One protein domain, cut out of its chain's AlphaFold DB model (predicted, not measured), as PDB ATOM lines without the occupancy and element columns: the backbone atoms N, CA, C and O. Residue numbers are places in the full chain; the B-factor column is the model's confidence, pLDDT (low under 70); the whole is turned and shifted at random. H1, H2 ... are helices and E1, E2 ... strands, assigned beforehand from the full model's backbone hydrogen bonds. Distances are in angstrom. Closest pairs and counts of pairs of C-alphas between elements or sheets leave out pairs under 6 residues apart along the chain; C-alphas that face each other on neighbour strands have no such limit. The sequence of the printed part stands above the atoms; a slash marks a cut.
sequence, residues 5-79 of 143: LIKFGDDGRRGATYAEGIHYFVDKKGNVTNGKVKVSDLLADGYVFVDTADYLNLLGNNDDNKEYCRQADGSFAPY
ATOM      1  N   LEU A   5     -27.604 -25.321 -25.690       98.00
ATOM      2  CA  LEU A   5     -27.361 -25.722 -24.313       98.00
ATOM      3  C   LEU A   5     -25.864 -25.569 -24.048       98.00
ATOM      4  O   LEU A   5     -25.050 -26.234 -24.694       98.00
ATOM      5  N   ILE A   6     -25.507 -24.655 -23.148       98.31
ATOM      6  CA  ILE A   6     -24.143 -24.131 -23.014       98.31
ATOM      7  C   ILE A   6     -23.659 -24.252 -21.574       98.31
ATOM      8  O   ILE A   6     -24.381 -23.883 -20.650       98.31
ATOM      9  N   LYS A   7     -22.421 -24.718 -21.393       97.94
ATOM     10  CA  LYS A   7     -21.695 -24.605 -20.126       97.94
ATOM     11  C   LYS A   7     -20.801 -23.379 -20.173       97.94
ATOM     12  O   LYS A   7     -20.069 -23.193 -21.142       97.94
ATOM     13  N   PHE A   8     -20.884 -22.558 -19.138       97.50
ATOM     14  CA  PHE A   8     -20.102 -21.335 -19.016       97.50
ATOM     15  C   PHE A   8     -18.900 -21.559 -18.103       97.50
ATOM     16  O   PHE A   8     -18.980 -22.356 -17.166       97.50
ATOM     17  N   GLY A   9     -17.792 -20.889 -18.419       95.38
ATOM     18  CA  GLY A   9     -16.645 -20.789 -17.524       95.38
ATOM     19  C   GLY A   9     -16.912 -19.832 -16.364       95.38
ATOM     20  O   GLY A   9     -17.927 -19.131 -16.343       95.38
ATOM     21  N   ASP A  10     -15.976 -19.776 -15.419       93.19
ATOM     22  CA  ASP A  10     -16.048 -18.868 -14.264       93.19
ATOM     23  C   ASP A  10     -16.023 -17.385 -14.677       93.19
ATOM     24  O   ASP A  10     -16.540 -16.525 -13.971       93.19
ATOM     25  N   ASP A  11     -15.465 -17.087 -15.853       92.50
ATOM     26  CA  ASP A  11     -15.450 -15.766 -16.490       92.50
ATOM     27  C   ASP A  11     -16.731 -15.458 -17.292       92.50
ATOM     28  O   ASP A  11     -16.824 -14.429 -17.961       92.50
ATOM     29  N   GLY A  12     -17.722 -16.355 -17.259       95.19
ATOM     30  CA  GLY A  12     -18.970 -16.221 -18.003       95.19
ATOM     31  C   GLY A  12     -18.831 -16.457 -19.507       95.19
ATOM     32  O   GLY A  12     -19.822 -16.318 -20.234       95.19
ATOM     33  N   ARG A  13     -17.644 -16.823 -20.005       96.25
ATOM     34  CA  ARG A  13     -17.430 -17.114 -21.426       96.25
ATOM     35  C   ARG A  13     -18.016 -18.462 -21.804       96.25
ATOM     36  O   ARG A  13     -18.155 -19.379 -20.987       96.25
ATOM     37  N   ARG A  14     -18.376 -18.587 -23.082       96.12
ATOM     38  CA  ARG A  14     -18.953 -19.813 -23.634       96.12
ATOM     39  C   ARG A  14     -17.924 -20.945 -23.626       96.12
ATOM     40  O   ARG A  14     -16.877 -20.844 -24.256       96.12
ATOM     41  N   GLY A  15     -18.277 -22.060 -22.999       96.25
ATOM     42  CA  GLY A  15     -17.551 -23.322 -23.088       96.25
ATOM     43  C   GLY A  15     -18.228 -24.310 -24.041       96.25
ATOM     44  O   GLY A  15     -18.589 -23.987 -25.176       96.25
ATOM     45  N   ALA A  16     -18.407 -25.546 -23.571       97.25
ATOM     46  CA  ALA A  16     -19.074 -26.598 -24.333       97.25
ATOM     47  C   ALA A  16     -20.489 -26.170 -24.762       97.25
ATOM     48  O   ALA A  16     -21.215 -25.517 -24.013       97.25
ATOM     49  N   THR A  17     -20.882 -26.521 -25.986       97.88
ATOM     50  CA  THR A  17     -22.163 -26.107 -26.572       97.88
ATOM     51  C   THR A  17     -22.793 -27.238 -27.356       97.88
ATOM     52  O   THR A  17     -22.147 -27.862 -28.198       97.88
ATOM     53  N   TYR A  18     -24.081 -27.443 -27.115       98.12
ATOM     54  CA  TYR A  18     -24.917 -28.397 -27.820       98.12
ATOM     55  C   TYR A  18     -26.078 -27.663 -28.481       98.12
ATOM     56  O   TYR A  18     -26.766 -26.882 -27.837       98.12
ATOM     57  N   ALA A  19     -26.291 -27.922 -29.766       97.75
ATOM     58  CA  ALA A  19     -27.366 -27.315 -30.548       97.75
ATOM     59  C   ALA A  19     -28.575 -28.248 -30.711       97.75
ATOM     60  O   ALA A  19     -28.413 -29.466 -30.888       97.75
ATOM     61  N   GLU A  20     -29.760 -27.643 -30.701       97.44
ATOM     62  CA  GLU A  20     -31.026 -28.232 -31.133       97.44
ATOM     63  C   GLU A  20     -30.926 -28.736 -32.586       97.44
ATOM     64  O   GLU A  20     -30.119 -28.249 -33.382       97.44
ATOM     65  N   GLY A  21     -31.630 -29.824 -32.905       95.75
ATOM     66  CA  GLY A  21     -31.586 -30.492 -34.208       95.75
ATOM     67  C   GLY A  21     -30.313 -31.309 -34.476       95.75
ATOM     68  O   GLY A  21     -30.302 -32.156 -35.368       95.75
ATOM     69  N   ILE A  22     -29.247 -31.107 -33.690       96.81
ATOM     70  CA  ILE A  22     -27.960 -31.807 -33.847       96.81
ATOM     71  C   ILE A  22     -27.686 -32.764 -32.680       96.81
ATOM     72  O   ILE A  22     -27.278 -33.911 -32.893       96.81
ATOM     73  N   HIS A  23     -27.876 -32.291 -31.445       98.12
ATOM     74  CA  HIS A  23     -27.516 -33.023 -30.223       98.12
ATOM     75  C   HIS A  23     -28.733 -33.423 -29.392       98.12
ATOM     76  O   HIS A  23     -28.722 -34.481 -28.764       98.12
ATOM     77  N   TYR A  24     -29.774 -32.600 -29.411       98.00
ATOM     78  CA  TYR A  24     -31.081 -32.843 -28.811       98.00
ATOM     79  C   TYR A  24     -32.153 -32.218 -29.708       98.00
ATOM     80  O   TYR A  24     -31.824 -31.509 -30.657       98.00
ATOM     81  N   PHE A  25     -33.423 -32.478 -29.418       97.50
ATOM     82  CA  PHE A  25     -34.541 -31.990 -30.224       97.50
ATOM     83  C   PHE A  25     -35.546 -31.250 -29.351       97.50
ATOM     84  O   PHE A  25     -35.750 -31.631 -28.193       97.50
ATOM     85  N   VAL A  26     -36.193 -30.225 -29.903       96.06
ATOM     86  CA  VAL A  26     -37.257 -29.484 -29.216       96.06
ATOM     87  C   VAL A  26     -38.526 -29.526 -30.058       96.06
ATOM     88  O   VAL A  26     -38.522 -29.181 -31.236       96.06
ATOM     89  N   ASP A  27     -39.630 -29.984 -29.470       93.94
ATOM     90  CA  ASP A  27     -40.909 -30.006 -30.178       93.94
ATOM     91  C   ASP A  27     -41.540 -28.602 -30.266       93.94
ATOM     92  O   ASP A  27     -41.128 -27.648 -29.602       93.94
ATOM     93  N   LYS A  28     -42.614 -28.471 -31.051       91.56
ATOM     94  CA  LYS A  28     -43.348 -27.199 -31.203       91.56
ATOM     95  C   LYS A  28     -43.961 -26.667 -29.897       91.56
ATOM     96  O   LYS A  28     -44.397 -25.523 -29.861       91.56
ATOM     97  N   LYS A  29     -44.048 -27.495 -28.851       92.56
ATOM     98  CA  LYS A  29     -44.544 -27.128 -27.519       92.56
ATOM     99  C   LYS A  29     -43.400 -26.758 -26.562       92.56
ATOM    100  O   LYS A  29     -43.672 -26.401 -25.419       92.56
ATOM    101  N   GLY A  30     -42.139 -26.821 -27.002       90.44
ATOM    102  CA  GLY A  30     -40.956 -26.516 -26.197       90.44
ATOM    103  C   GLY A  30     -40.460 -27.678 -25.326       90.44
ATOM    104  O   GLY A  30     -39.600 -27.465 -24.457       90.44
ATOM    105  N   ASN A  31     -40.982 -28.893 -25.527       94.38
ATOM    106  CA  ASN A  31     -40.514 -30.083 -24.822       94.38
ATOM    107  C   ASN A  31     -39.202 -30.560 -25.427       94.38
ATOM    108  O   ASN A  31     -39.066 -30.658 -26.646       94.38
ATOM    109  N   VAL A  32     -38.249 -30.884 -24.559       96.50
ATOM    110  CA  VAL A  32     -36.925 -31.334 -24.977       96.50
ATOM    111  C   VAL A  32     -36.892 -32.853 -24.990       96.50
ATOM    112  O   VAL A  32     -37.221 -33.489 -23.991       96.50
ATOM    113  N   THR A  33     -36.451 -33.424 -26.106       96.00
ATOM    114  CA  THR A  33     -36.153 -34.851 -26.231       96.00
ATOM    115  C   THR A  33     -34.649 -35.036 -26.373       96.00
ATOM    116  O   THR A  33     -33.989 -34.318 -27.129       96.00
ATOM    117  N   ASN A  34     -34.103 -36.008 -25.646       96.31
ATOM    118  CA  ASN A  34     -32.695 -36.371 -25.762       96.31
ATOM    119  C   ASN A  34     -32.368 -36.831 -27.189       96.31
ATOM    120  O   ASN A  34     -33.190 -37.455 -27.860       96.31
ATOM    121  N   GLY A  35     -31.146 -36.547 -27.626       95.12
ATOM    122  CA  GLY A  35     -30.592 -37.061 -28.874       95.12
ATOM    123  C   GLY A  35     -29.281 -37.783 -28.595       95.12
ATOM    124  O   GLY A  35     -29.253 -38.801 -27.909       95.12
ATOM    125  N   LYS A  36     -28.179 -37.216 -29.086       96.06
ATOM    126  CA  LYS A  36     -26.811 -37.672 -28.793       96.06
ATOM    127  C   LYS A  36     -26.377 -37.367 -27.357       96.06
ATOM    128  O   LYS A  36     -25.399 -37.937 -26.888       96.06
ATOM    129  N   VAL A  37     -27.080 -36.457 -26.683       96.75
ATOM    130  CA  VAL A  37     -26.823 -36.081 -25.290       96.75
ATOM    131  C   VAL A  37     -28.074 -36.242 -24.436       96.75
ATOM    132  O   VAL A  37     -29.200 -36.105 -24.924       96.75
ATOM    133  N   LYS A  38     -27.864 -36.497 -23.142       97.56
ATOM    134  CA  LYS A  38     -28.918 -36.501 -22.129       97.56
ATOM    135  C   LYS A  38     -29.017 -35.117 -21.497       97.56
ATOM    136  O   LYS A  38     -28.210 -34.744 -20.652       97.56
ATOM    137  N   VAL A  39     -30.017 -34.352 -21.925       97.38
ATOM    138  CA  VAL A  39     -30.172 -32.935 -21.566       97.38
ATOM    139  C   VAL A  39     -30.337 -32.744 -20.062       97.38
ATOM    140  O   VAL A  39     -29.766 -31.812 -19.510       97.38
ATOM    141  N   SER A  40     -31.061 -33.636 -19.381       97.25
ATOM    142  CA  SER A  40     -31.243 -33.558 -17.924       97.25
ATOM    143  C   SER A  40     -29.922 -33.594 -17.158       97.25
ATOM    144  O   SER A  40     -29.775 -32.893 -16.163       97.25
ATOM    145  N   ASP A  41     -28.967 -34.397 -17.628       98.12
ATOM    146  CA  ASP A  41     -27.685 -34.583 -16.947       98.12
ATOM    147  C   ASP A  41     -26.797 -33.361 -17.172       98.12
ATOM    148  O   ASP A  41     -26.139 -32.897 -16.249       98.12
ATOM    149  N   LEU A  42     -26.855 -32.777 -18.372       98.00
ATOM    150  CA  LEU A  42     -26.176 -31.520 -18.679       98.00
ATOM    151  C   LEU A  42     -26.751 -30.350 -17.869       98.00
ATOM    152  O   LEU A  42     -25.997 -29.549 -17.332       98.00
ATOM    153  N   LEU A  43     -28.075 -30.261 -17.721       97.75
ATOM    154  CA  LEU A  43     -28.692 -29.244 -16.862       97.75
ATOM    155  C   LEU A  43     -28.260 -29.408 -15.398       97.75
ATOM    156  O   LEU A  43     -27.953 -28.420 -14.737       97.75
ATOM    157  N   ALA A  44     -28.194 -30.647 -14.900       97.88
ATOM    158  CA  ALA A  44     -27.684 -30.935 -13.558       97.88
ATOM    159  C   ALA A  44     -26.191 -30.586 -13.409       97.88
ATOM    160  O   ALA A  44     -25.762 -30.181 -12.333       97.88
ATOM    161  N   ASP A  45     -25.422 -30.684 -14.494       97.38
ATOM    162  CA  ASP A  45     -24.018 -30.268 -14.580       97.38
ATOM    163  C   ASP A  45     -23.846 -28.751 -14.846       97.38
ATOM    164  O   ASP A  45     -22.751 -28.277 -15.157       97.38
ATOM    165  N   GLY A  46     -24.917 -27.960 -14.733       96.31
ATOM    166  CA  GLY A  46     -24.862 -26.496 -14.801       96.31
ATOM    167  C   GLY A  46     -24.889 -25.905 -16.211       96.31
ATOM    168  O   GLY A  46     -24.599 -24.721 -16.379       96.31
ATOM    169  N   TYR A  47     -25.240 -26.688 -17.235       98.06
ATOM    170  CA  TYR A  47     -25.524 -26.123 -18.554       98.06
ATOM    171  C   TYR A  47     -26.820 -25.304 -18.520       98.06
ATOM    172  O   TYR A  47     -27.767 -25.630 -17.804       98.06
ATOM    173  N   VAL A  48     -26.892 -24.269 -19.353       97.25
ATOM    174  CA  VAL A  48     -28.041 -23.361 -19.446       97.25
ATOM    175  C   VAL A  48     -28.508 -23.262 -20.892       97.25
ATOM    176  O   VAL A  48     -27.697 -23.294 -21.820       97.25
ATOM    177  N   PHE A  49     -29.825 -23.168 -21.092       97.56
ATOM    178  CA  PHE A  49     -30.386 -22.902 -22.413       97.56
ATOM    179  C   PHE A  49     -30.167 -21.448 -22.824       97.56
ATOM    180  O   PHE A  49     -30.403 -20.537 -22.036       97.56
ATOM    181  N   VAL A  50     -29.770 -21.257 -24.074       97.50
ATOM    182  CA  VAL A  50     -29.504 -19.963 -24.698       97.50
ATOM    183  C   VAL A  50     -30.201 -19.954 -26.054       97.50
ATOM    184  O   VAL A  50     -30.228 -20.975 -26.750       97.50
ATOM    185  N   ASP A  51     -30.826 -18.836 -26.406       96.50
ATOM    186  CA  ASP A  51     -31.433 -18.688 -27.724       96.50
ATOM    187  C   ASP A  51     -30.414 -18.248 -28.777       96.50
ATOM    188  O   ASP A  51     -29.246 -17.988 -28.492       96.50
ATOM    189  N   THR A  52     -30.856 -18.214 -30.027       96.44
ATOM    190  CA  THR A  52     -29.995 -17.853 -31.150       96.44
ATOM    191  C   THR A  52     -29.439 -16.433 -31.043       96.44
ATOM    192  O   THR A  52     -28.279 -16.229 -31.388       96.44
ATOM    193  N   ALA A  53     -30.214 -15.460 -30.560       96.31
ATOM    194  CA  ALA A  53     -29.755 -14.074 -30.483       96.31
ATOM    195  C   ALA A  53     -28.626 -13.930 -29.453       96.31
ATOM    196  O   ALA A  53     -27.556 -13.406 -29.766       96.31
ATOM    197  N   ASP A  54     -28.817 -14.492 -28.261       97.38
ATOM    198  CA  ASP A  54     -27.789 -14.499 -27.223       97.38
ATOM    199  C   ASP A  54     -26.584 -15.352 -27.625       97.38
ATOM    200  O   ASP A  54     -25.439 -14.972 -27.387       97.38
ATOM    201  N   TYR A  55     -26.801 -16.475 -28.310       97.56
ATOM    202  CA  TYR A  55     -25.701 -17.283 -28.827       97.56
ATOM    203  C   TYR A  55     -24.836 -16.516 -29.836       97.56
ATOM    204  O   TYR A  55     -23.611 -16.627 -29.799       97.56
ATOM    205  N   LEU A  56     -25.440 -15.705 -30.706       97.50
ATOM    206  CA  LEU A  56     -24.700 -14.849 -31.633       97.50
ATOM    207  C   LEU A  56     -23.889 -13.775 -30.893       97.50
ATOM    208  O   LEU A  56     -22.726 -13.561 -31.243       97.50
ATOM    209  N   ASN A  57     -24.429 -13.203 -29.811       97.38
ATOM    210  CA  ASN A  57     -23.676 -12.312 -28.922       97.38
ATOM    211  C   ASN A  57     -22.448 -13.007 -28.306       97.38
ATOM    212  O   ASN A  57     -21.351 -12.449 -28.301       97.38
ATOM    213  N   LEU A  58     -22.596 -14.254 -27.848       97.25
ATOM    214  CA  LEU A  58     -21.492 -15.061 -27.307       97.25
ATOM    215  C   LEU A  58     -20.411 -15.404 -28.346       97.25
ATOM    216  O   LEU A  58     -19.304 -15.784 -27.976       97.25
ATOM    217  N   LEU A  59     -20.719 -15.318 -29.641       96.62
ATOM    218  CA  LEU A  59     -19.743 -15.485 -30.723       96.62
ATOM    219  C   LEU A  59     -19.130 -14.157 -31.185       96.62
ATOM    220  O   LEU A  59     -18.269 -14.164 -32.061       96.62
ATOM    221  N   GLY A  60     -19.597 -13.030 -30.646       96.56
ATOM    222  CA  GLY A  60     -19.284 -11.700 -31.156       96.56
ATOM    223  C   GLY A  60     -19.846 -11.421 -32.546       96.56
ATOM    224  O   GLY A  60     -19.409 -10.481 -33.200       96.56
ATOM    225  N   ASN A  61     -20.820 -12.217 -32.997       97.25
ATOM    226  CA  ASN A  61     -21.556 -11.979 -34.232       97.25
ATOM    227  C   ASN A  61     -22.749 -11.054 -33.950       97.25
ATOM    228  O   ASN A  61     -23.909 -11.444 -34.073       97.25
ATOM    229  N   ASN A  62     -22.429  -9.850 -33.490       95.19
ATOM    230  CA  ASN A  62     -23.354  -8.773 -33.166       95.19
ATOM    231  C   ASN A  62     -22.843  -7.453 -33.755       95.19
ATOM    232  O   ASN A  62     -21.720  -7.380 -34.254       95.19
ATOM    233  N   ASP A  63     -23.661  -6.407 -33.679       95.31
ATOM    234  CA  ASP A  63     -23.347  -5.106 -34.284       95.31
ATOM    235  C   ASP A  63     -22.052  -4.482 -33.726       95.31
ATOM    236  O   ASP A  63     -21.324  -3.791 -34.442       95.31
ATOM    237  N   ASP A  64     -21.714  -4.786 -32.469       93.31
ATOM    238  CA  ASP A  64     -20.499  -4.305 -31.808       93.31
ATOM    239  C   ASP A  64     -19.234  -5.087 -32.199       93.31
ATOM    240  O   ASP A  64     -18.128  -4.654 -31.871       93.31
ATOM    241  N   ASN A  65     -19.375  -6.234 -32.879       95.50
ATOM    242  CA  ASN A  65     -18.307  -7.202 -33.153       95.50
ATOM    243  C   ASN A  65     -17.519  -7.591 -31.887       95.50
ATOM    244  O   ASN A  65     -16.288  -7.703 -31.902       95.50
ATOM    245  N   LYS A  66     -18.225  -7.751 -30.762       95.38
ATOM    246  CA  LYS A  66     -17.636  -8.068 -29.454       95.38
ATOM    247  C   LYS A  66     -18.253  -9.321 -28.881       95.38
ATOM    248  O   LYS A  66     -19.472  -9.438 -28.822       95.38
ATOM    249  N   GLU A  67     -17.406 -10.214 -28.385       96.62
ATOM    250  CA  GLU A  67     -17.847 -11.353 -27.586       96.62
ATOM    251  C   GLU A  67     -18.547 -10.868 -26.316       96.62
ATOM    252  O   GLU A  67     -18.040  -9.998 -25.606       96.62
ATOM    253  N   TYR A  68     -19.721 -11.430 -26.040       97.38
ATOM    254  CA  TYR A  68     -20.432 -11.227 -24.783       97.38
ATOM    255  C   TYR A  68     -20.199 -12.418 -23.850       97.38
ATOM    256  O   TYR A  68     -19.848 -13.518 -24.273       97.38
ATOM    257  N   CYS A  69     -20.416 -12.200 -22.559       97.25
ATOM    258  CA  CYS A  69     -20.323 -13.204 -21.507       97.25
ATOM    259  C   CYS A  69     -21.590 -13.219 -20.675       97.25
ATOM    260  O   CYS A  69     -22.230 -12.181 -20.466       97.25
ATOM    261  N   ARG A  70     -21.920 -14.403 -20.168       97.00
ATOM    262  CA  ARG A  70     -23.023 -14.578 -19.239       97.00
ATOM    263  C   ARG A  70     -22.645 -14.007 -17.877       97.00
ATOM    264  O   ARG A  70     -21.655 -14.413 -17.279       97.00
ATOM    265  N   GLN A  71     -23.471 -13.102 -17.383       96.06
ATOM    266  CA  GLN A  71     -23.327 -12.475 -16.080       96.06
ATOM    267  C   GLN A  71     -23.943 -13.349 -14.979       96.06
ATOM    268  O   GLN A  71     -24.705 -14.288 -15.242       96.06
ATOM    269  N   ALA A  72     -23.634 -13.031 -13.720       93.50
ATOM    270  CA  ALA A  72     -24.151 -13.763 -12.562       93.50
ATOM    271  C   ALA A  72     -25.690 -13.725 -12.464       93.50
ATOM    272  O   ALA A  72     -26.303 -14.695 -12.021       93.50
ATOM    273  N   ASP A  73     -26.316 -12.638 -12.924       94.56
ATOM    274  CA  ASP A  73     -27.777 -12.480 -12.993       94.56
ATOM    275  C   ASP A  73     -28.421 -13.200 -14.196       94.56
ATOM    276  O   ASP A  73     -29.644 -13.241 -14.322       94.56
ATOM    277  N   GLY A  74     -27.606 -13.808 -15.064       93.50
ATOM    278  CA  GLY A  74     -28.031 -14.514 -16.265       93.50
ATOM    279  C   GLY A  74     -28.189 -13.650 -17.512       93.50
ATOM    280  O   GLY A  74     -28.511 -14.212 -18.557       93.50
ATOM    281  N   SER A  75     -27.938 -12.342 -17.429       95.62
ATOM    282  CA  SER A  75     -27.860 -11.459 -18.596       95.62
ATOM    283  C   SER A  75     -26.581 -11.696 -19.408       95.62
ATOM    284  O   SER A  75     -25.653 -12.370 -18.954       95.62
ATOM    285  N   PHE A  76     -26.526 -11.141 -20.619       95.94
ATOM    286  CA  PHE A  76     -25.341 -11.166 -21.474       95.94
ATOM    287  C   PHE A  76     -24.840  -9.743 -21.703       95.94
ATOM    288  O   PHE A  76     -25.608  -8.865 -22.091       95.94
ATOM    289  N   ALA A  77     -23.547  -9.522 -21.482       96.25
ATOM    290  CA  ALA A  77     -22.898  -8.224 -21.652       96.25
ATOM    291  C   ALA A  77     -21.517  -8.402 -22.300       96.25
ATOM    292  O   ALA A  77     -20.962  -9.499 -22.198       96.25
ATOM    293  N   PRO A  78     -20.943  -7.366 -22.940       96.81
ATOM    294  CA  PRO A  78     -19.611  -7.448 -23.532       96.81
ATOM    295  C   PRO A  78     -18.571  -7.996 -22.550       96.81
ATOM    296  O   PRO A  78     -18.513  -7.566 -21.396       96.81
ATOM    297  N   TYR A  79     -17.735  -8.920 -23.017       95.31
ATOM    298  CA  TYR A  79     -16.620  -9.437 -22.235       95.31
ATOM    299  C   TYR A  79     -15.654  -8.308 -21.874       95.31
ATOM    300  O   TYR A  79     -15.214  -7.542 -22.737       95.31
TER     301      TYR A  79
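This is residues 5 to 79 of the 143 residues of an uncharacterized protein of Megasphaera elsdenii CAG:570 (UniProt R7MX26). A small three-strand antiparallel sheet, E2 E1 E5, makes the middle, with the helix H2 over one of its faces; at one end of the longest axis is the hairpin E3 and E4, with the short helix H1 grazing the sheet near it, and toward the other end is the hairpin E6 and E7, close to H2. The printed part has 75 residues, with two named helices and seven named strands in the order E1 E2 E3 E4 H1 E5 H2 E6 E7; the class is mixed, helices and strands. It is compact, with a radius of gyration of the C-alphas of 12.8 A, and spans 34 by 24 by 19 A.

Strand E1, residues 5 to 8, begins with C-alpha 5 at (-27.361, -25.722, -24.313) and is 10.0 A long. E2, residues 14 to 19, is the longest strand at 13.2 A. E3 is residues 24 to 26 and E4 residues 32 to 34. Helix H1, residues 39 to 44, measures 8.6 A. E5 is residues 48 to 50. Helix H2, residues 52 to 58, measures 9.7 A, with C-alpha 52 at (-29.995, -17.853, -31.150). E6 is residues 68 to 70, and E7, residues 76 to 78, ends with C-alpha 78 at (-19.611, -7.448, -23.532).

E1 and E2 form a hairpin, antiparallel at 173 degrees, with N 5 and O 18 2.8 A apart, within hydrogen-bond range. On the other side of E1 is E5, antiparallel at 115 degrees, with N 6 and O 48 2.9 A apart. H1 is on this sheet but only grazes it, with its residues 39 to 43. H2 is on it at a height over the sheet of 9.0 A; it lies only just over E5, where 3 of its 7 C-alphas fall, and runs along the strands, at 19 degrees to E5 on the local plane. The hairpin E3 and E4 is antiparallel at 156 degrees, with N 33 and O 25 2.8 A apart; the closest C-alphas of E3 and H1 are those of Tyr 24 and Val 39, 7.3 A. The hairpin E6 and E7 is antiparallel at 141 degrees, with N 69 and O 77 2.8 A apart. The closest C-alphas of H2 and E6 are those of Leu 58 and Tyr 68, 4.7 A. H1 and H2 are apart. In both helices every O i to N i+4 pair is within hydrogen-bond range.

The two C-alphas farthest apart are those of Asn 34 and Asp 64, 34.8 A. The printed part has no cut. The link from H2 to E6, 9 residues, is short; the other links are tight. The mean pLDDT of the printed part is 96.3, and no printed residue is under 70.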